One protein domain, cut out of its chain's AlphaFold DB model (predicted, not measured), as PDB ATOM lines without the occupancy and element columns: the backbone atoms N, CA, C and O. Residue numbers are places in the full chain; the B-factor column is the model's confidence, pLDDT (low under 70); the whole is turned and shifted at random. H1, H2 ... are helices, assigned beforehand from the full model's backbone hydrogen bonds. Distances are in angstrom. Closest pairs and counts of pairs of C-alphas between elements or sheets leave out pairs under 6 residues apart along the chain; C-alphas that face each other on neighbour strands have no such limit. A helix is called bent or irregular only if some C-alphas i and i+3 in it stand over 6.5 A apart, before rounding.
ATOM      1  N   ASP A 893     250.700 379.288 367.076       83.44
ATOM      2  CA  ASP A 893     250.046 378.834 365.848       83.44
ATOM      3  C   ASP A 893     251.016 378.830 364.654       83.44
ATOM      4  O   ASP A 893     251.886 379.698 364.533       83.44
ATOM      5  N   GLU A 894     250.860 377.853 363.759       84.81
ATOM      6  CA  GLU A 894     251.637 377.761 362.519       84.81
ATOM      7  C   GLU A 894     251.078 378.714 361.450       84.81
ATOM      8  O   GLU A 894     249.870 378.755 361.208       84.81
ATOM      9  N   THR A 895     251.951 379.456 360.763       87.25
ATOM     10  CA  THR A 895     251.533 380.395 359.700       87.25
ATOM     11  C   THR A 895     251.764 379.847 358.286       87.25
ATOM     12  O   THR A 895     252.669 379.049 358.052       87.25
ATOM     13  N   LEU A 896     251.003 380.321 357.290       87.94
ATOM     14  CA  LEU A 896     251.228 379.949 355.880       87.94
ATOM     15  C   LEU A 896     252.623 380.365 355.374       87.94
ATOM     16  O   LEU A 896     253.242 379.649 354.593       87.94
ATOM     17  N   TRP A 897     253.151 381.493 355.861       89.62
ATOM     18  CA  TRP A 897     254.514 381.940 355.555       89.62
ATOM     19  C   TRP A 897     255.578 381.036 356.190       89.62
ATOM     20  O   TRP A 897     256.608 380.769 355.577       89.62
ATOM     21  N   GLU A 898     255.330 380.540 357.404       89.62
ATOM     22  CA  GLU A 898     256.173 379.539 358.060       89.62
ATOM     23  C   GLU A 898     256.144 378.217 357.289       89.62
ATOM     24  O   GLU A 898     257.208 377.666 357.034       89.62
ATOM     25  N   ARG A 899     254.971 377.759 356.826       88.62
ATOM     26  CA  ARG A 899     254.859 376.584 355.944       88.62
ATOM     27  C   ARG A 899     255.672 376.737 354.662       88.62
ATOM     28  O   ARG A 899     256.423 375.826 354.347       88.62
ATOM     29  N   PHE A 900     255.582 377.882 353.983       89.50
ATOM     30  CA  PHE A 900     256.364 378.166 352.772       89.50
ATOM     31  C   PHE A 900     257.882 378.141 353.028       89.50
ATOM     32  O   PHE A 900     258.643 377.519 352.292       89.50
ATOM     33  N   LEU A 901     258.347 378.771 354.110       89.56
ATOM     34  CA  LEU A 901     259.764 378.731 354.484       89.56
ATOM     35  C   LEU A 901     260.212 377.324 354.925       89.56
ATOM     36  O   LEU A 901     261.347 376.922 354.661       89.56
ATOM     37  N   ARG A 902     259.320 376.546 355.549       89.81
ATOM     38  CA  ARG A 902     259.558 375.140 355.897       89.81
ATOM     39  C   ARG A 902     259.636 374.249 354.656       89.81
ATOM     40  O   ARG A 902     260.542 373.416 354.589       89.81
ATOM     41  N   THR A 903     258.782 374.421 353.646       87.50
ATOM     42  CA  THR A 903     258.928 373.705 352.366       87.50
ATOM     43  C   THR A 903     260.213 374.115 351.637       87.50
ATOM     44  O   THR A 903     260.909 373.222 351.166       87.50
ATOM     45  N   ALA A 904     260.629 375.389 351.703       88.44
ATOM     46  CA  ALA A 904     261.916 375.873 351.166       88.44
ATOM     47  C   ALA A 904     263.172 375.184 351.747       88.44
ATOM     48  O   ALA A 904     264.250 375.277 351.165       88.44
ATOM     49  N   GLY A 905     263.067 374.546 352.921       89.12
ATOM     50  CA  GLY A 905     264.182 373.854 353.584       89.12
ATOM     51  C   GLY A 905     264.556 374.377 354.974       89.12
ATOM     52  O   GLY A 905     265.384 373.758 355.640       89.12
ATOM     53  N   LEU A 906     263.941 375.463 355.460       90.75
ATOM     54  CA  LEU A 906     264.158 375.935 356.834       90.75
ATOM     55  C   LEU A 906     263.458 375.011 357.844       90.75
ATOM     56  O   LEU A 906     262.442 374.387 357.544       90.75
ATOM     57  N   ASN A 907     263.972 374.948 359.070       91.88
ATOM     58  CA  ASN A 907     263.225 374.392 360.199       91.88
ATOM     59  C   ASN A 907     262.192 375.412 360.732       91.88
ATOM     60  O   ASN A 907     262.337 376.619 360.526       91.88
ATOM     61  N   ALA A 908     261.157 374.947 361.439       90.38
ATOM     62  CA  ALA A 908     260.091 375.812 361.969       90.38
ATOM     63  C   ALA A 908     260.592 377.013 362.809       90.38
ATOM     64  O   ALA A 908     260.094 378.128 362.653       90.38
ATOM     65  N   PHE A 909     261.611 376.815 363.659       91.50
ATOM     66  CA  PHE A 909     262.191 377.880 364.493       91.50
ATOM     67  C   PHE A 909     262.850 378.954 363.610       91.50
ATOM     68  O   PHE A 909     262.558 380.144 363.737       91.50
ATOM     69  N   ALA A 910     263.701 378.529 362.672       91.06
ATOM     70  CA  ALA A 910     264.350 379.388 361.687       91.06
ATOM     71  C   ALA A 910     263.343 380.211 360.870       91.06
ATOM     72  O   ALA A 910     263.490 381.430 360.756       91.06
ATOM     73  N   ALA A 911     262.293 379.560 360.360       91.56
ATOM     74  CA  ALA A 911     261.225 380.210 359.610       91.56
ATOM     75  C   ALA A 911     260.539 381.316 360.431       91.56
ATOM     76  O   ALA A 911     260.422 382.447 359.957       91.56
ATOM     77  N   GLN A 912     260.139 381.039 361.677       89.44
ATOM     78  CA  GLN A 912     259.488 382.048 362.518       89.44
ATOM     79  C   GLN A 912     260.414 383.216 362.891       89.44
ATOM     80  O   GLN A 912     259.978 384.365 362.836       89.44
ATOM     81  N   VAL A 913     261.696 382.970 363.187       89.00
ATOM     82  CA  VAL A 913     262.646 384.050 363.518       89.00
ATOM     83  C   VAL A 913     262.918 384.959 362.315       89.00
ATOM     84  O   VAL A 913     262.906 386.182 362.469       89.00
ATOM     85  N   ILE A 914     263.067 384.398 361.107       89.44
ATOM     86  CA  ILE A 914     263.153 385.182 359.861       89.44
ATOM     87  C   ILE A 914     261.891 386.036 359.682       89.44
ATOM     88  O   ILE A 914     261.989 387.235 359.410       89.44
ATOM     89  N   LEU A 915     260.703 385.456 359.882       88.50
ATOM     90  CA  LEU A 915     259.412 386.148 359.755       88.50
ATOM     91  C   LEU A 915     259.131 387.167 360.869       88.50
ATOM     92  O   LEU A 915     258.265 388.022 360.692       88.50
ATOM     93  N   GLY A 916     259.845 387.103 361.995       84.56
ATOM     94  CA  GLY A 916     259.869 388.139 363.027       84.56
ATOM     95  C   GLY A 916     260.797 389.295 362.646       84.56
ATOM     96  O   GLY A 916     260.367 390.445 362.569       84.56
ATOM     97  N   GLN A 917     262.055 388.991 362.317       81.56
ATOM     98  CA  GLN A 917     263.087 389.981 361.968       81.56
ATOM     99  C   GLN A 917     262.834 390.719 360.641       81.56
ATOM    100  O   GLN A 917     263.445 391.757 360.380       81.56
ATOM    101  N   SER A 918     261.934 390.211 359.798       77.75
ATOM    102  CA  SER A 918     261.448 390.863 358.572       77.75
ATOM    103  C   SER A 918     260.177 391.707 358.771       77.75
ATOM    104  O   SER A 918     259.645 392.246 357.804       77.75
ATOM    105  N   ARG A 919     259.671 391.856 360.006       70.75
ATOM    106  CA  ARG A 919     258.536 392.746 360.337       70.75
ATOM    107  C   ARG A 919     258.949 394.122 360.865       70.75
ATOM    108  O   ARG A 919     258.075 394.945 361.116       70.75
ATOM    109  N   GLN A 920     260.246 394.382 361.039       56.28
ATOM    110  CA  GLN A 920     260.752 395.683 361.477       56.28
ATOM    111  C   GLN A 920     261.497 396.407 360.353       56.28
ATOM    112  O   GLN A 920     262.551 395.961 359.897       56.28
ATOM    113  N   ALA A 921     260.968 397.575 359.987       43.16
ATOM    114  CA  ALA A 921     261.805 398.723 359.671       43.16
ATOM    115  C   ALA A 921     262.345 399.269 361.007       43.16
ATOM    116  O   ALA A 921     261.570 399.570 361.922       43.16
ATOM    117  N   PHE A 941     257.061 393.487 354.119       79.38
ATOM    118  CA  PHE A 941     257.217 392.924 355.457       79.38
ATOM    119  C   PHE A 941     257.056 391.402 355.415       79.38
ATOM    120  O   PHE A 941     256.369 390.854 354.549       79.38
ATOM    121  N   GLY A 942     257.667 390.705 356.373       84.31
ATOM    122  CA  GLY A 942     257.564 389.251 356.483       84.31
ATOM    123  C   GLY A 942     258.176 388.529 355.279       84.31
ATOM    124  O   GLY A 942     259.259 388.875 354.805       84.31
ATOM    125  N   LEU A 943     257.452 387.536 354.754       88.00
ATOM    126  CA  LEU A 943     257.918 386.695 353.648       88.00
ATOM    127  C   LEU A 943     258.275 387.504 352.389       88.00
ATOM    128  O   LEU A 943     259.314 387.260 351.783       88.00
ATOM    129  N   ALA A 944     257.469 388.507 352.033       86.81
ATOM    130  CA  ALA A 944     257.735 389.350 350.867       86.81
ATOM    131  C   ALA A 944     259.038 390.159 351.008       86.81
ATOM    132  O   ALA A 944     259.683 390.460 350.005       86.81
ATOM    133  N   ALA A 945     259.453 390.487 352.238       87.50
ATOM    134  CA  ALA A 945     260.747 391.116 352.490       87.50
ATOM    135  C   ALA A 945     261.891 390.117 352.277       87.50
ATOM    136  O   ALA A 945     262.870 390.437 351.618       87.50
ATOM    137  N   PHE A 946     261.749 388.896 352.806       90.00
ATOM    138  CA  PHE A 946     262.754 387.836 352.689       90.00
ATOM    139  C   PHE A 946     263.013 387.427 351.232       90.00
ATOM    140  O   PHE A 946     264.169 387.319 350.828       90.00
ATOM    141  N   VAL A 947     261.951 387.261 350.436       90.06
ATOM    142  CA  VAL A 947     262.060 386.903 349.011       90.06
ATOM    143  C   VAL A 947     262.706 388.034 348.198       90.06
ATOM    144  O   VAL A 947     263.546 387.752 347.353       90.06
ATOM    145  N   ARG A 948     262.415 389.313 348.494       88.25
ATOM    146  CA  ARG A 948     263.046 390.467 347.815       88.25
ATOM    147  C   ARG A 948     264.546 390.652 348.102       88.25
ATOM    148  O   ARG A 948     265.187 391.418 347.390       88.25
ATOM    149  N   LEU A 949     265.105 390.020 349.137       88.50
ATOM    150  CA  LEU A 949     266.547 390.061 349.408       88.50
ATOM    151  C   LEU A 949     267.288 389.098 348.473       88.50
ATOM    152  O   LEU A 949     266.838 387.971 348.288       88.50
ATOM    153  N   SER A 950     268.452 389.501 347.956       89.50
ATOM    154  CA  SER A 950     269.345 388.598 347.208       89.50
ATOM    155  C   SER A 950     269.915 387.486 348.114       89.50
ATOM    156  O   SER A 950     269.961 387.677 349.338       89.50
ATOM    157  N   PRO A 951     270.398 386.346 347.579       90.31
ATOM    158  CA  PRO A 951     271.016 385.286 348.383       90.31
ATOM    159  C   PRO A 951     272.115 385.802 349.328       90.31
ATOM    160  O   PRO A 951     272.116 385.475 350.516       90.31
ATOM    161  N   GLU A 952     272.997 386.692 348.869       90.88
ATOM    162  CA  GLU A 952     274.065 387.273 349.694       90.88
ATOM    163  C   GLU A 952     273.511 388.206 350.777       90.88
ATOM    164  O   GLU A 952     274.061 388.285 351.876       90.88
ATOM    165  N   GLN A 953     272.416 388.921 350.499       89.81
ATOM    166  CA  GLN A 953     271.738 389.762 351.488       89.81
ATOM    167  C   GLN A 953     271.027 388.916 352.552       89.81
ATOM    168  O   GLN A 953     271.088 389.258 353.736       89.81
ATOM    169  N   ARG A 954     270.403 387.791 352.167       91.94
ATOM    170  CA  ARG A 954     269.822 386.817 353.108       91.94
ATOM    171  C   ARG A 954     270.907 386.221 354.002       91.94
ATOM    172  O   ARG A 954     270.746 386.242 355.220       91.94
ATOM    173  N   VAL A 955     272.029 385.781 353.427       91.44
ATOM    174  CA  VAL A 955     273.196 385.271 354.172       91.44
ATOM    175  C   VAL A 955     273.742 386.323 355.142       91.44
ATOM    176  O   VAL A 955     273.832 386.055 356.338       91.44
ATOM    177  N   ARG A 956     273.994 387.558 354.687       89.31
ATOM    178  CA  ARG A 956     274.492 388.648 355.550       89.31
ATOM    179  C   ARG A 956     273.535 389.022 356.688       89.31
ATOM    180  O   ARG A 956     274.008 389.387 357.760       89.31
ATOM    181  N   ARG A 957     272.212 388.958 356.476       86.94
ATOM    182  CA  ARG A 957     271.201 389.336 357.485       86.94
ATOM    183  C   ARG A 957     270.861 388.204 358.457       86.94
ATOM    184  O   ARG A 957     270.684 388.473 359.641       86.94
ATOM    185  N   PHE A 958     270.762 386.963 357.980       89.44
ATOM    186  CA  PHE A 958     270.227 385.834 358.757       89.44
ATOM    187  C   PHE A 958     271.254 384.734 359.067       89.44
ATOM    188  O   PHE A 958     271.022 383.947 359.982       89.44
ATOM    189  N   GLY A 959     272.404 384.686 358.389       86.81
ATOM    190  CA  GLY A 959     273.468 383.705 358.653       86.81
ATOM    191  C   GLY A 959     273.959 383.709 360.111       86.81
ATOM    192  O   GLY A 959     273.977 382.649 360.740       86.81
ATOM    193  N   PRO A 960     274.226 384.881 360.729       87.00
ATOM    194  CA  PRO A 960     274.567 384.973 362.153       87.00
ATOM    195  C   PRO A 960     273.466 384.480 363.111       87.00
ATOM    196  O   PRO A 960     273.750 384.168 364.263       87.00
ATOM    197  N   VAL A 961     272.212 384.420 362.649       85.56
ATOM    198  CA  VAL A 961     271.041 383.977 363.427       85.56
ATOM    199  C   VAL A 961     270.820 382.468 363.287       85.56
ATOM    200  O   VAL A 961     270.380 381.818 364.234       85.56
ATOM    201  N   LEU A 962     271.155 381.907 362.121       86.06
ATOM    202  CA  LEU A 962     271.067 380.478 361.806       86.06
ATOM    203  C   LEU A 962     272.345 379.694 362.123       86.06
ATOM    204  O   LEU A 962     272.330 378.471 362.064       86.06
ATOM    205  N   GLY A 963     273.431 380.378 362.497       81.81
ATOM    206  CA  GLY A 963     274.705 379.754 362.865       81.81
ATOM    207  C   GLY A 963     275.552 379.286 361.678       81.81
ATOM    208  O   GLY A 963     276.533 378.579 361.888       81.81
ATOM    209  N   GLY A 964     275.193 379.671 360.452       86.88
ATOM    210  CA  GLY A 964     275.854 379.242 359.224       86.88
ATOM    211  C   GLY A 964     275.165 379.774 357.966       86.88
ATOM    212  O   GLY A 964     274.151 380.471 358.032       86.88
ATOM    213  N   GLU A 965     275.754 379.467 356.812       91.38
ATOM    214  CA  GLU A 965     275.317 379.963 355.497       91.38
ATOM    215  C   GLU A 965     274.700 378.854 354.621       91.38
ATOM    216  O   GLU A 965     274.104 379.137 353.583       91.38
ATOM    217  N   ARG A 966     274.810 377.584 355.030       90.19
ATOM    218  CA  ARG A 966     274.569 376.398 354.187       90.19
ATOM    219  C   ARG A 966     273.083 376.137 353.993       90.19
ATOM    220  O   ARG A 966     272.640 375.836 352.888       90.19
ATOM    221  N   VAL A 967     272.308 376.279 355.069       91.06
ATOM    222  CA  VAL A 967     270.844 376.219 355.021       91.06
ATOM    223  C   VAL A 967     270.305 377.397 354.202       91.06
ATOM    224  O   VAL A 967     269.410 377.199 353.388       91.06
ATOM    225  N   LEU A 968     270.877 378.602 354.342       91.12
ATOM    226  CA  LEU A 968     270.451 379.782 353.573       91.12
ATOM    227  C   LEU A 968     270.786 379.711 352.083       91.12
ATOM    228  O   LEU A 968     269.988 380.203 351.286       91.12
ATOM    229  N   GLY A 969     271.917 379.105 351.709       90.06
ATOM    230  CA  GLY A 969     272.264 378.831 350.313       90.06
ATOM    231  C   GLY A 969     271.191 377.971 349.649       90.06
ATOM    232  O   GLY A 969     270.481 378.455 348.772       90.06
ATOM    233  N   ARG A 970     270.967 376.760 350.177       89.75
ATOM    234  CA  ARG A 970     269.939 375.821 349.682       89.75
ATOM    235  C   ARG A 970     268.532 376.427 349.652       89.75
ATOM    236  O   ARG A 970     267.793 376.250 348.692       89.75
ATOM    237  N   VAL A 971     268.157 377.173 350.691       90.62
ATOM    238  CA  VAL A 971     266.851 377.850 350.761       90.62
ATOM    239  C   VAL A 971     266.733 378.952 349.708       90.62
ATOM    240  O   VAL A 971     265.651 379.148 349.162       90.62
ATOM    241  N   SER A 972     267.821 379.656 349.390       91.44
ATOM    242  CA  SER A 972     267.819 380.662 348.323       91.44
ATOM    243  C   SER A 972     267.763 380.021 346.939       91.44
ATOM    244  O   SER A 972     266.991 380.480 346.109       91.44
ATOM    245  N   GLU A 973     268.477 378.916 346.713       89.88
ATOM    246  CA  GLU A 973     268.386 378.126 345.475       89.88
ATOM    247  C   GLU A 973     266.941 377.675 345.188       89.88
ATOM    248  O   GLU A 973     266.483 377.781 344.053       89.88
ATOM    249  N   VAL A 974     266.194 377.241 346.211       89.31
ATOM    250  CA  VAL A 974     264.776 376.854 346.071       89.31
ATOM    251  C   VAL A 974     263.858 378.072 345.875       89.31
ATOM    252  O   VAL A 974     262.991 378.058 345.004       89.31
ATOM    253  N   VAL A 975     264.046 379.147 346.652       88.56
ATOM    254  CA  VAL A 975     263.221 380.367 346.554       88.56
ATOM    255  C   VAL A 975     263.409 381.084 345.214       88.56
ATOM    256  O   VAL A 975     262.415 381.472 344.603       88.56
ATOM    257  N   ASP A 976     264.648 381.230 344.745       86.94
ATOM    258  CA  ASP A 976     264.993 382.009 343.549       86.94
ATOM    259  C   ASP A 976     264.982 381.161 342.266       86.94
ATOM    260  O   ASP A 976     264.698 381.675 341.188       86.94
ATOM    261  N   GLY A 977     265.254 379.854 342.368       77.50
ATOM    262  CA  GLY A 977     265.291 378.927 341.232       77.50
ATOM    263  C   GLY A 977     263.920 378.488 340.704       77.50
ATOM    264  O   GLY A 977     263.859 377.726 339.741       77.50
ATOM    265  N   GLY A 978     262.820 378.931 341.324       61.72
ATOM    266  CA  GLY A 978     261.451 378.657 340.865       61.72
ATOM    267  C   GLY A 978     260.989 377.197 340.990       61.72
ATOM    268  O   GLY A 978     259.957 376.844 340.424       61.72
ATOM    269  N   GLY A 979     261.729 376.349 341.710       48.44
ATOM    270  CA  GLY A 979     261.411 374.931 341.903       48.44
ATOM    271  C   GLY A 979     260.393 374.700 343.019       48.44
ATOM    272  O   GLY A 979     260.792 374.407 344.146       48.44
ATOM    273  N   TRP A 980     259.102 374.814 342.689       43.34
ATOM    274  CA  TRP A 980     257.961 374.698 343.608       43.34
ATOM    275  C   TRP A 980     256.858 373.780 343.066       43.34
ATOM    276  O   TRP A 980     256.612 373.826 341.839       43.34
TER     277      TRP A 980
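This is residues 893 to 921 and 941 to 980 of the 980 residues of an uncharacterized protein of Friedmanniomyces simplex (UniProt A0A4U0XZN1). What shape do these atoms make? They make a rounded cluster of five short helices: the hairpin of H4 and H5 forms one side, the crossed pair H1 and H2 forms another, and the short H3 bridges the two pairs. What is it built of? The printed part has 69 residues with five named helices, H1 to H5 in that order along the chain, and no named strand; its class is all helix, and the helix packing is mostly crossed. How large is it? The whole is compact: the radius of gyration of the C-alphas is 10.8 A, and the C-alphas span 27 by 27 by 21 A along their three main axes.

What stands by the longest helix? H4, residues 951 to 962, touches H5, residues 966 to 976, at a steep tilt of 40 degrees, opposite ways, a helical hairpin; their closest C-alphas, those of Pro 951 and Ser 972, are 5.6 A apart. H4 is close to but not clearly touching H2, residues 908 to 917, with the C-alphas of Ala 910 and Leu 962 closest at 6.8 A. How do the remaining helices stand? H3, residues 943 to 948, only just touches H2, with 3 pairs of C-alphas within 8 A, the closest those of Leu 915 and Leu 943 at 6.3 A; their lines are about perpendicular at 73 degrees. H1, residues 896 to 903, touches H2 at a steep tilt of 52 degrees, opposite ways, the C-alphas of Glu 898 and Ala 911 being closest at 5.3 A. H3 is close to but not clearly touching H5, the C-alphas of Val 947 and Val 975 being closest at 7.1 A. Which pairs keep a distance? H1 and H5 are near each other, while H1 and H4 are apart, as are H2 and H5. How complete are the helix backbones? In H1, H2, H3 and H5 every O i to N i+4 pair is within hydrogen-bond range; in H4 6 of 8 are.

Where do the helices begin and end? H1 begins at C-alpha 896, (251.228, 379.949, 355.880), and H5 ends at C-alpha 976, (264.993, 382.009, 343.549). How long are they? From first to last C-alpha H4 measures 14.3 A, H5 15.4 A, H2 14.5 A, H1 10.5 A and H3 8.6 A. H4 is irregular: C-alphas 957 and 960 are 7.2 A apart.

Is the printed part cut? Residues 922 to 940 are not printed, and C-alphas 921 and 941 are 8.5 A apart across the cut, on the link from H2 to H3. Are any links long? The links H1 to H2, H3 to H4 and H4 to H5 are tight. Where is confidence low? The mean pLDDT of the printed part is 85.2, and residues 920 to 921 and 978 to 980 are under 70.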